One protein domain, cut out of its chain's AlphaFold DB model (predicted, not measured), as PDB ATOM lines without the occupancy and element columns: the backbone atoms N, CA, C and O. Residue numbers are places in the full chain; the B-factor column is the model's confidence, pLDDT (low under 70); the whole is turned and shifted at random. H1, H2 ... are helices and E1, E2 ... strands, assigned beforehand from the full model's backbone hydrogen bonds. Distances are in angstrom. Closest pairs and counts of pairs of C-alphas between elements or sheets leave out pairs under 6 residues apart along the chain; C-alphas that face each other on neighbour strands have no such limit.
ATOM      1  N   MET A   1      23.496  22.913  22.143       58.94
ATOM      2  CA  MET A   1      23.518  24.369  22.414       58.94
ATOM      3  C   MET A   1      24.724  24.755  23.260       58.94
ATOM      4  O   MET A   1      25.579  25.415  22.698       58.94
ATOM      5  N   SER A   2      24.852  24.352  24.539       68.81
ATOM      6  CA  SER A   2      26.077  24.685  25.308       68.81
ATOM      7  C   SER A   2      27.321  24.007  24.728       68.81
ATOM      8  O   SER A   2      28.344  24.655  24.565       68.81
ATOM      9  N   GLU A   3      27.195  22.747  24.303       80.12
ATOM     10  CA  GLU A   3      28.285  21.981  23.689       80.12
ATOM     11  C   GLU A   3      28.767  22.582  22.355       80.12
ATOM     12  O   GLU A   3      29.967  22.738  22.145       80.12
ATOM     13  N   ASP A   4      27.841  23.014  21.490       87.19
ATOM     14  CA  ASP A   4      28.178  23.659  20.212       87.19
ATOM     15  C   ASP A   4      28.919  24.985  20.429       87.19
ATOM     16  O   ASP A   4      29.921  25.249  19.768       87.19
ATOM     17  N   ILE A   5      28.456  25.797  21.387       90.75
ATOM     18  CA  ILE A   5      29.104  27.065  21.747       90.75
ATOM     19  C   ILE A   5      30.489  26.790  22.336       90.75
ATOM     20  O   ILE A   5      31.463  27.416  21.936       90.75
ATOM     21  N   PHE A   6      30.607  25.835  23.257       94.19
ATOM     22  CA  PHE A   6      31.870  25.504  23.909       94.19
ATOM     23  C   PHE A   6      32.962  25.113  22.907       94.19
ATOM     24  O   PHE A   6      34.047  25.703  22.905       94.19
ATOM     25  N   TYR A   7      32.666  24.163  22.014       92.12
ATOM     26  CA  TYR A   7      33.615  23.759  20.979       92.12
ATOM     27  C   TYR A   7      33.809  24.841  19.911       92.12
ATOM     28  O   TYR A   7      34.916  24.982  19.400       92.12
ATOM     29  N   GLY A   8      32.783  25.647  19.621       91.94
ATOM     30  CA  GLY A   8      32.896  26.824  18.758       91.94
ATOM     31  C   GLY A   8      33.922  27.829  19.283       91.94
ATOM     32  O   GLY A   8      34.861  28.176  18.573       91.94
ATOM     33  N   ILE A   9      33.820  28.212  20.561       92.94
ATOM     34  CA  ILE A   9      34.796  29.079  21.238       92.94
ATOM     35  C   ILE A   9      36.192  28.476  21.193       92.94
ATOM     36  O   ILE A   9      37.151  29.173  20.860       92.94
ATOM     37  N   LYS A  10      36.318  27.185  21.515       92.81
ATOM     38  CA  LYS A  10      37.611  26.502  21.493       92.81
ATOM     39  C   LYS A  10      38.253  26.543  20.105       92.81
ATOM     40  O   LYS A  10      39.442  26.837  20.012       92.81
ATOM     41  N   ASN A  11      37.479  26.279  19.056       91.69
ATOM     42  CA  ASN A  11      37.967  26.313  17.681       91.69
ATOM     43  C   ASN A  11      38.409  27.723  17.288       91.69
ATOM     44  O   ASN A  11      39.524  27.884  16.806       91.69
ATOM     45  N   THR A  12      37.602  28.745  17.584       91.25
ATOM     46  CA  THR A  12      37.973  30.142  17.322       91.25
ATOM     47  C   THR A  12      39.278  30.516  18.019       91.25
ATOM     48  O   THR A  12      40.153  31.115  17.402       91.25
ATOM     49  N   LEU A  13      39.446  30.137  19.291       92.50
ATOM     50  CA  LEU A  13      40.677  30.391  20.042       92.50
ATOM     51  C   LEU A  13      41.900  29.689  19.428       92.50
ATOM     52  O   LEU A  13      43.000  30.237  19.466       92.50
ATOM     53  N   ASP A  14      41.728  28.489  18.872       91.75
ATOM     54  CA  ASP A  14      42.804  27.759  18.193       91.75
ATOM     55  C   ASP A  14      43.157  28.362  16.834       91.75
ATOM     56  O   ASP A  14      44.332  28.414  16.478       91.75
ATOM     57  N   GLU A  15      42.158  28.823  16.081       90.75
ATOM     58  CA  GLU A  15      42.342  29.448  14.767       90.75
ATOM     59  C   GLU A  15      43.148  30.743  14.852       90.75
ATOM     60  O   GLU A  15      43.965  31.028  13.976       90.75
ATOM     61  N   ILE A  16      42.940  31.513  15.919       87.44
ATOM     62  CA  ILE A  16      43.639  32.782  16.141       87.44
ATOM     63  C   ILE A  16      44.973  32.603  16.889       87.44
ATOM     64  O   ILE A  16      45.710  33.569  17.066       87.44
ATOM     65  N   ALA A  17      45.307  31.392  17.340       91.75
ATOM     66  CA  ALA A  17      46.521  31.153  18.109       91.75
ATOM     67  C   ALA A  17      47.799  31.332  17.264       91.75
ATOM     68  O   ALA A  17      47.966  30.753  16.192       91.75
ATOM     69  N   GLU A  18      48.757  32.076  17.808       91.75
ATOM     70  CA  GLU A  18      50.064  32.368  17.206       91.75
ATOM     71  C   GLU A  18      51.203  31.571  17.867       91.75
ATOM     72  O   GLU A  18      52.291  31.421  17.308       91.75
ATOM     73  N   VAL A  19      50.960  31.057  19.075       91.44
ATOM     74  CA  VAL A  19      51.952  30.391  19.926       91.44
ATOM     75  C   VAL A  19      51.534  28.949  20.188       91.44
ATOM     76  O   VAL A  19      50.361  28.654  20.403       91.44
ATOM     77  N   GLN A  20      52.512  28.041  20.214       93.81
ATOM     78  CA  GLN A  20      52.328  26.643  20.599       93.81
ATOM     79  C   GLN A  20      53.323  26.267  21.698       93.81
ATOM     80  O   GLN A  20      54.536  26.351  21.496       93.81
ATOM     81  N   ILE A  21      52.822  25.789  22.836       90.69
ATOM     82  CA  ILE A  21      53.637  25.246  23.924       90.69
ATOM     83  C   ILE A  21      53.571  23.725  23.865       90.69
ATOM     84  O   ILE A  21      52.501  23.116  23.918       90.69
ATOM     85  N   LYS A  22      54.742  23.095  23.772       94.06
ATOM     86  CA  LYS A  22      54.897  21.639  23.756       94.06
ATOM     87  C   LYS A  22      55.585  21.167  25.028       94.06
ATOM     88  O   LYS A  22      56.444  21.853  25.576       94.06
ATOM     89  N   ASN A  23      55.226  19.977  25.494       91.19
ATOM     90  CA  ASN A  23      55.911  19.344  26.614       91.19
ATOM     91  C   ASN A  23      57.316  18.842  26.205       91.19
ATOM     92  O   ASN A  23      57.712  18.909  25.041       91.19
ATOM     93  N   LYS A  24      58.069  18.274  27.158       92.44
ATOM     94  CA  LYS A  24      59.429  17.746  26.914       92.44
ATOM     95  C   LYS A  24      59.493  16.631  25.860       92.44
ATOM     96  O   LYS A  24      60.562  16.391  25.311       92.44
ATOM     97  N   GLN A  25      58.382  15.944  25.596       94.69
ATOM     98  CA  GLN A  25      58.276  14.908  24.563       94.69
ATOM     99  C   GLN A  25      57.837  15.474  23.199       94.69
ATOM    100  O   GLN A  25      57.668  14.715  22.250       94.69
ATOM    101  N   GLY A  26      57.643  16.794  23.086       91.06
ATOM    102  CA  GLY A  26      57.191  17.455  21.862       91.06
ATOM    103  C   GLY A  26      55.678  17.389  21.623       91.06
ATOM    104  O   GLY A  26      55.226  17.779  20.546       91.06
ATOM    105  N   VAL A  27      54.890  16.927  22.598       92.88
ATOM    106  CA  VAL A  27      53.422  16.868  22.501       92.88
ATOM    107  C   VAL A  27      52.838  18.247  22.790       92.88
ATOM    108  O   VAL A  27      53.245  18.892  23.758       92.88
ATOM    109  N   LEU A  28      51.896  18.699  21.957       91.81
ATOM    110  CA  LEU A  28      51.200  19.974  22.138       91.81
ATOM    111  C   LEU A  28      50.434  19.970  23.464       91.81
ATOM    112  O   LEU A  28      49.632  19.073  23.712       91.81
ATOM    113  N   LYS A  29      50.723  20.956  24.312       93.00
ATOM    114  CA  LYS A  29      50.123  21.114  25.637       93.00
ATOM    115  C   LYS A  29      49.134  22.276  25.641       93.00
ATOM    116  O   LYS A  29      48.022  22.121  26.127       93.00
ATOM    117  N   GLU A  30      49.546  23.417  25.096       93.94
ATOM    118  CA  GLU A  30      48.761  24.652  25.075       93.94
ATOM    119  C   GLU A  30      49.007  25.392  23.755       93.94
ATOM    120  O   GLU A  30      50.065  25.245  23.132       93.94
ATOM    121  N   VAL A  31      48.042  26.204  23.343       94.81
ATOM    122  CA  VAL A  31      48.174  27.163  22.236       94.81
ATOM    123  C   VAL A  31      47.755  28.538  22.725       94.81
ATOM    124  O   VAL A  31      47.118  28.631  23.764       94.81
ATOM    125  N   GLY A  32      48.131  29.618  22.056       93.56
ATOM    126  CA  GLY A  32      47.775  30.939  22.561       93.56
ATOM    127  C   GLY A  32      48.216  32.098  21.700       93.56
ATOM    128  O   GLY A  32      48.638  31.917  20.562       93.56
ATOM    129  N   MET A  33      48.133  33.293  22.268       91.25
ATOM    130  CA  MET A  33      48.393  34.558  21.584       91.25
ATOM    131  C   MET A  33      49.405  35.385  22.372       91.25
ATOM    132  O   MET A  33      49.447  35.329  23.607       91.25
ATOM    133  N   LEU A  34      50.219  36.164  21.662       88.44
ATOM    134  CA  LEU A  34      51.130  37.121  22.282       88.44
ATOM    135  C   LEU A  34      50.347  38.310  22.850       88.44
ATOM    136  O   LEU A  34      49.400  38.801  22.235       88.44
ATOM    137  N   ILE A  35      50.758  38.799  24.020       83.31
ATOM    138  CA  ILE A  35      50.200  40.023  24.593       83.31
ATOM    139  C   ILE A  35      51.014  41.203  24.061       83.31
ATOM    140  O   ILE A  35      52.175  41.402  24.416       83.31
ATOM    141  N   SER A  36      50.398  42.003  23.192       75.62
ATOM    142  CA  SER A  36      51.024  43.210  22.644       75.62
ATOM    143  C   SER A  36      51.459  44.177  23.753       75.62
ATOM    144  O   SER A  36      50.634  44.620  24.548       75.62
ATOM    145  N   GLY A  37      52.737  44.568  23.752       70.81
ATOM    146  CA  GLY A  37      53.282  45.590  24.657       70.81
ATOM    147  C   GLY A  37      53.955  45.065  25.927       70.81
ATOM    148  O   GLY A  37      54.466  45.870  26.702       70.81
ATOM    149  N   GLU A  38      54.012  43.747  26.122       71.25
ATOM    150  CA  GLU A  38      54.795  43.107  27.180       71.25
ATOM    151  C   GLU A  38      55.842  42.159  26.575       71.25
ATOM    152  O   GLU A  38      55.546  41.371  25.676       71.25
ATOM    153  N   ASP A  39      57.081  42.219  27.070       73.69
ATOM    154  CA  ASP A  39      58.158  41.366  26.564       73.69
ATOM    155  C   ASP A  39      57.870  39.887  26.872       73.69
ATOM    156  O   ASP A  39      57.890  39.449  28.026       73.69
ATOM    157  N   ASN A  40      57.646  39.108  25.808       67.62
ATOM    158  CA  ASN A  40      57.470  37.653  25.815       67.62
ATOM    159  C   ASN A  40      56.329  37.116  26.700       67.62
ATOM    160  O   ASN A  40      56.374  35.948  27.099       67.62
ATOM    161  N   SER A  41      55.297  37.909  27.007       82.75
ATOM    162  CA  SER A  41      54.100  37.368  27.657       82.75
ATOM    163  C   SER A  41      53.081  36.890  26.619       82.75
ATOM    164  O   SER A  41      52.854  37.501  25.574       82.75
ATOM    165  N   CYS A  42      52.496  35.729  26.888       90.12
ATOM    166  CA  CYS A  42      51.426  35.148  26.092       90.12
ATOM    167  C   CYS A  42      50.304  34.695  27.023       90.12
ATOM    168  O   CYS A  42      50.552  34.317  28.173       90.12
ATOM    169  N   ILE A  43      49.078  34.754  26.511       92.88
ATOM    170  CA  ILE A  43      47.941  34.047  27.096       92.88
ATOM    171  C   ILE A  43      47.829  32.751  26.317       92.88
ATOM    172  O   ILE A  43      47.670  32.781  25.097       92.88
ATOM    173  N   THR A  44      47.923  31.628  27.014       95.38
ATOM    174  CA  THR A  44      47.746  30.308  26.415       95.38
ATOM    175  C   THR A  44      46.521  29.619  26.979       95.38
ATOM    176  O   THR A  44      46.051  29.945  28.067       95.38
ATOM    177  N   HIS A  45      45.975  28.669  26.236       96.25
ATOM    178  CA  HIS A  45      44.860  27.846  26.649       96.25
ATOM    179  C   HIS A  45      45.035  26.393  26.224       96.25
ATOM    180  O   HIS A  45      45.738  26.060  25.265       96.25
ATOM    181  N   CYS A  46      44.354  25.512  26.946       95.75
ATOM    182  CA  CYS A  46      44.178  24.119  26.568       95.75
ATOM    183  C   CYS A  46      42.755  23.649  26.882       95.75
ATOM    184  O   CYS A  46      42.015  24.301  27.625       95.75
ATOM    185  N   LEU A  47      42.386  22.517  26.282       94.94
ATOM    186  CA  LEU A  47      41.177  21.789  26.636       94.94
ATOM    187  C   LEU A  47      41.543  20.663  27.599       94.94
ATOM    188  O   LEU A  47      42.471  19.900  27.328       94.94
ATOM    189  N   ASP A  48      40.799  20.562  28.691       93.94
ATOM    190  CA  ASP A  48      40.885  19.475  29.657       93.94
ATOM    191  C   ASP A  48      39.467  18.979  29.946       93.94
ATOM    192  O   ASP A  48      38.723  19.618  30.689       93.94
ATOM    193  N   GLU A  49      39.079  17.888  29.283       92.25
ATOM    194  CA  GLU A  49      37.699  17.389  29.250       92.25
ATOM    195  C   GLU A  49      36.710  18.500  28.840       92.25
ATOM    196  O   GLU A  49      36.801  19.032  27.734       92.25
ATOM    197  N   ASP A  50      35.803  18.872  29.740       94.81
ATOM    198  CA  ASP A  50      34.773  19.895  29.548       94.81
ATOM    199  C   ASP A  50      35.225  21.297  30.011       94.81
ATOM    200  O   ASP A  50      34.402  22.188  30.231       94.81
ATOM    201  N   LEU A  51      36.538  21.506  30.182       96.00
ATOM    202  CA  LEU A  51      37.119  22.749  30.682       96.00
ATOM    203  C   LEU A  51      38.054  23.395  29.658       96.00
ATOM    204  O   LEU A  51      39.000  22.770  29.178       96.00
ATOM    205  N   ILE A  52      37.877  24.695  29.417       96.50
ATOM    206  CA  ILE A  52      38.904  25.530  28.784       96.50
ATOM    207  C   ILE A  52      39.712  26.190  29.899       96.50
ATOM    208  O   ILE A  52      39.175  26.968  30.695       96.50
ATOM    209  N   LYS A  53      41.008  25.885  29.965       97.25
ATOM    210  CA  LYS A  53      41.930  26.452  30.958       97.25
ATOM    211  C   LYS A  53      42.829  27.471  30.288       97.25
ATOM    212  O   LYS A  53      43.473  27.134  29.303       97.25
ATOM    213  N   PHE A  54      42.884  28.678  30.836       95.81
ATOM    214  CA  PHE A  54      43.754  29.759  30.387       95.81
ATOM    215  C   PHE A  54      44.906  29.957  31.360       95.81
ATOM    216  O   PHE A  54      44.717  29.918  32.581       95.81
ATOM    217  N   TYR A  55      46.077  30.242  30.807       94.31
ATOM    218  CA  TYR A  55      47.327  30.385  31.523       94.31
ATOM    219  C   TYR A  55      48.033  31.682  31.141       94.31
ATOM    220  O   TYR A  55      47.985  32.128  29.993       94.31
ATOM    221  N   ILE A  56      48.728  32.265  32.115       90.69
ATOM    222  CA  ILE A  56      49.700  33.342  31.919       90.69
ATOM    223  C   ILE A  56      50.945  32.944  32.704       90.69
ATOM    224  O   ILE A  56      50.850  32.647  33.891       90.69
ATOM    225  N   LYS A  57      52.114  32.932  32.052       87.00
ATOM    226  CA  LYS A  57      53.389  32.533  32.689       87.00
ATOM    227  C   LYS A  57      53.291  31.175  33.410       87.00
ATOM    228  O   LYS A  57      53.771  31.030  34.526       87.00
ATOM    229  N   GLU A  58      52.658  30.198  32.755       85.75
ATOM    230  CA  GLU A  58      52.416  28.830  33.259       85.75
ATOM    231  C   GLU A  58      51.441  28.717  34.449       85.75
ATOM    232  O   GLU A  58      51.118  27.606  34.874       85.75
ATOM    233  N   GLU A  59      50.905  29.829  34.956       91.12
ATOM    234  CA  GLU A  59      49.896  29.834  36.013       91.12
ATOM    235  C   GLU A  59      48.490  29.834  35.415       91.12
ATOM    236  O   GLU A  59      48.182  30.651  34.548       91.12
ATOM    237  N   ALA A  60      47.625  28.927  35.878       93.75
ATOM    238  CA  ALA A  60      46.222  28.909  35.473       93.75
ATOM    239  C   ALA A  60      45.501  30.124  36.073       93.75
ATOM    240  O   ALA A  60      45.375  30.233  37.293       93.75
ATOM    241  N   VAL A  61      45.012  31.019  35.215       95.06
ATOM    242  CA  VAL A  61      44.364  32.279  35.625       95.06
ATOM    243  C   VAL A  61      42.848  32.247  35.470       95.06
ATOM    244  O   VAL A  61      42.140  32.968  36.168       95.06
ATOM    245  N   LEU A  62      42.334  31.410  34.566       95.56
ATOM    246  CA  LEU A  62      40.903  31.252  34.331       95.56
ATOM    247  C   LEU A  62      40.608  29.818  33.897       95.56
ATOM    248  O   LEU A  62      41.348  29.216  33.125       95.56
ATOM    249  N   THR A  63      39.515  29.259  34.396       96.44
ATOM    250  CA  THR A  63      38.979  27.974  33.944       96.44
ATOM    251  C   THR A  63      37.500  28.163  33.667       96.44
ATOM    252  O   THR A  63      36.772  28.665  34.522       96.44
ATOM    253  N   ILE A  64      37.077  27.803  32.460       96.19
ATOM    254  CA  ILE A  64      35.696  27.934  32.006       96.19
ATOM    255  C   ILE A  64      35.155  26.532  31.758       96.19
ATOM    256  O   ILE A  64      35.668  25.813  30.906       96.19
ATOM    257  N   ASP A  65      34.130  26.166  32.516       95.56
ATOM    258  CA  ASP A  65      33.356  24.944  32.315       95.56
ATOM    259  C   ASP A  65      32.368  25.099  31.149       95.56
ATOM    260  O   ASP A  65      31.882  26.211  30.909       95.56
ATOM    261  N   LYS A  66      32.059  24.005  30.442       94.75
ATOM    262  CA  LYS A  66      31.145  23.986  29.285       94.75
ATOM    263  C   LYS A  66      29.747  24.550  29.543       94.75
ATOM    264  O   LYS A  66      29.090  24.993  28.603       94.75
ATOM    265  N   ASP A  67      29.297  24.563  30.794       92.75
ATOM    266  CA  ASP A  67      27.989  25.089  31.186       92.75
ATOM    267  C   ASP A  67      28.077  26.531  31.729       92.75
ATOM    268  O   ASP A  67      27.100  27.107  32.220       92.75
ATOM    269  N   SER A  68      29.252  27.162  31.623       93.75
ATOM    270  CA  SER A  68      29.472  28.541  32.046       93.75
ATOM    271  C   SER A  68      28.805  29.548  31.112       93.75
ATOM    272  O   SER A  68      29.045  29.581  29.905       93.75
ATOM    273  N   HIS A  69      28.065  30.494  31.694       93.00
ATOM    274  CA  HIS A  69      27.476  31.621  30.960       93.00
ATOM    275  C   HIS A  69      28.528  32.545  30.326       93.00
ATOM    276  O   HIS A  69      28.201  33.310  29.417       93.00
ATOM    277  N   LEU A  70      29.791  32.461  30.764       93.38
ATOM    278  CA  LEU A  70      30.896  33.174  30.122       93.38
ATOM    279  C   LEU A  70      31.075  32.746  28.661       93.38
ATOM    280  O   LEU A  70      31.464  33.574  27.845       93.38
ATOM    281  N   LEU A  71      30.744  31.500  28.312       92.94
ATOM    282  CA  LEU A  71      30.838  31.016  26.936       92.94
ATOM    283  C   LEU A  71      29.870  31.753  26.017       92.94
ATOM    284  O   LEU A  71      30.275  32.198  24.953       92.94
ATOM    285  N   CYS A  72      28.633  31.988  26.462       90.69
ATOM    286  CA  CYS A  72      27.665  32.783  25.704       90.69
ATOM    287  C   CYS A  72      28.136  34.234  25.512       90.69
ATOM    288  O   CYS A  72      27.878  34.842  24.475       90.69
TER     289      CYS A  72
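Overview. This is residues 1 to 72 of the 84 residues of an uncharacterized protein of Clostridioides difficile (UniProt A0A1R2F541). A strongly twisted wall of five antiparallel strands has one long helix, H1, over one face, while the other face is bare of named helices. The short helix H2, at the end of the printed part, packs on residues 5 to 9 of H1. The 72 printed residues hold two named helices and five named strands, in the order H1 E1 E2 E3 E4 E5 H2, and the sheet's order is also E1 E2 E3 E4 E5. The class is mixed, helices and strands; the whole is compact, with a radius of gyration of the C-alphas of 12.6 A and spans of 37 by 31 by 22 A.

Arrangement. H1, residues 2 to 15, is on the sheet made by E1, residues 19 to 22, E2, residues 28 to 34, E3, residues 42 to 48, E4, residues 51 to 56, and E5, residues 59 to 65. Its height over the sheet is 9.9 A, and on the local plane it runs along the strands, at 2 degrees to E5. It lies over E3, E4 and E5, over E4 only just, with 3 of its C-alphas falling there. These two layers are a helix on one face of a sheet. The closest C-alphas of H1 and E2 are those of Asp 14 and Val 31, 6.7 A apart. The strands form a meander, each the antiparallel neighbour of the one before, and each successive pair is a hairpin. E1 and E2 stand at 155 degrees, with N 21 and O 30 2.8 A apart, within hydrogen-bond range. E2 and E3 stand at 145 degrees, with N 45 and O 31 at 2.7 A. E3 and E4 stand at 156 degrees, with N 55 and O 44 at 2.8 A. E4 and E5 stand at 158 degrees, with N 54 and O 62 at 2.8 A. H2, residues 69 to 72, touches H1, the closest C-alphas being those of Phe 6 and Leu 71, 6.4 A apart. H2 is only just not on the sheet, with 4 pairs of C-alphas within 10 A. In H1 every O i to N i+4 pair is within hydrogen-bond range; H2 is too short for such a pair.

Along the chain. H1 begins at C-alpha 2 (26.077, 24.685, 25.308) and is 20.0 A long. E1 measures 10.0 A, E2 17.1 A, E3 19.2 A, E4 16.5 A and E5 17.6 A. H2, 5.4 A long, ends at C-alpha 72 (27.665, 32.783, 25.704).

Size, cuts and confidence. The C-alphas of Met 1 and Asp 39 are the two farthest apart, at 38.8 A. The printed part has no cut and no long link. Residues 1 to 2 and residue 40 are under 70 in pLDDT; the mean of the printed part is 90.1.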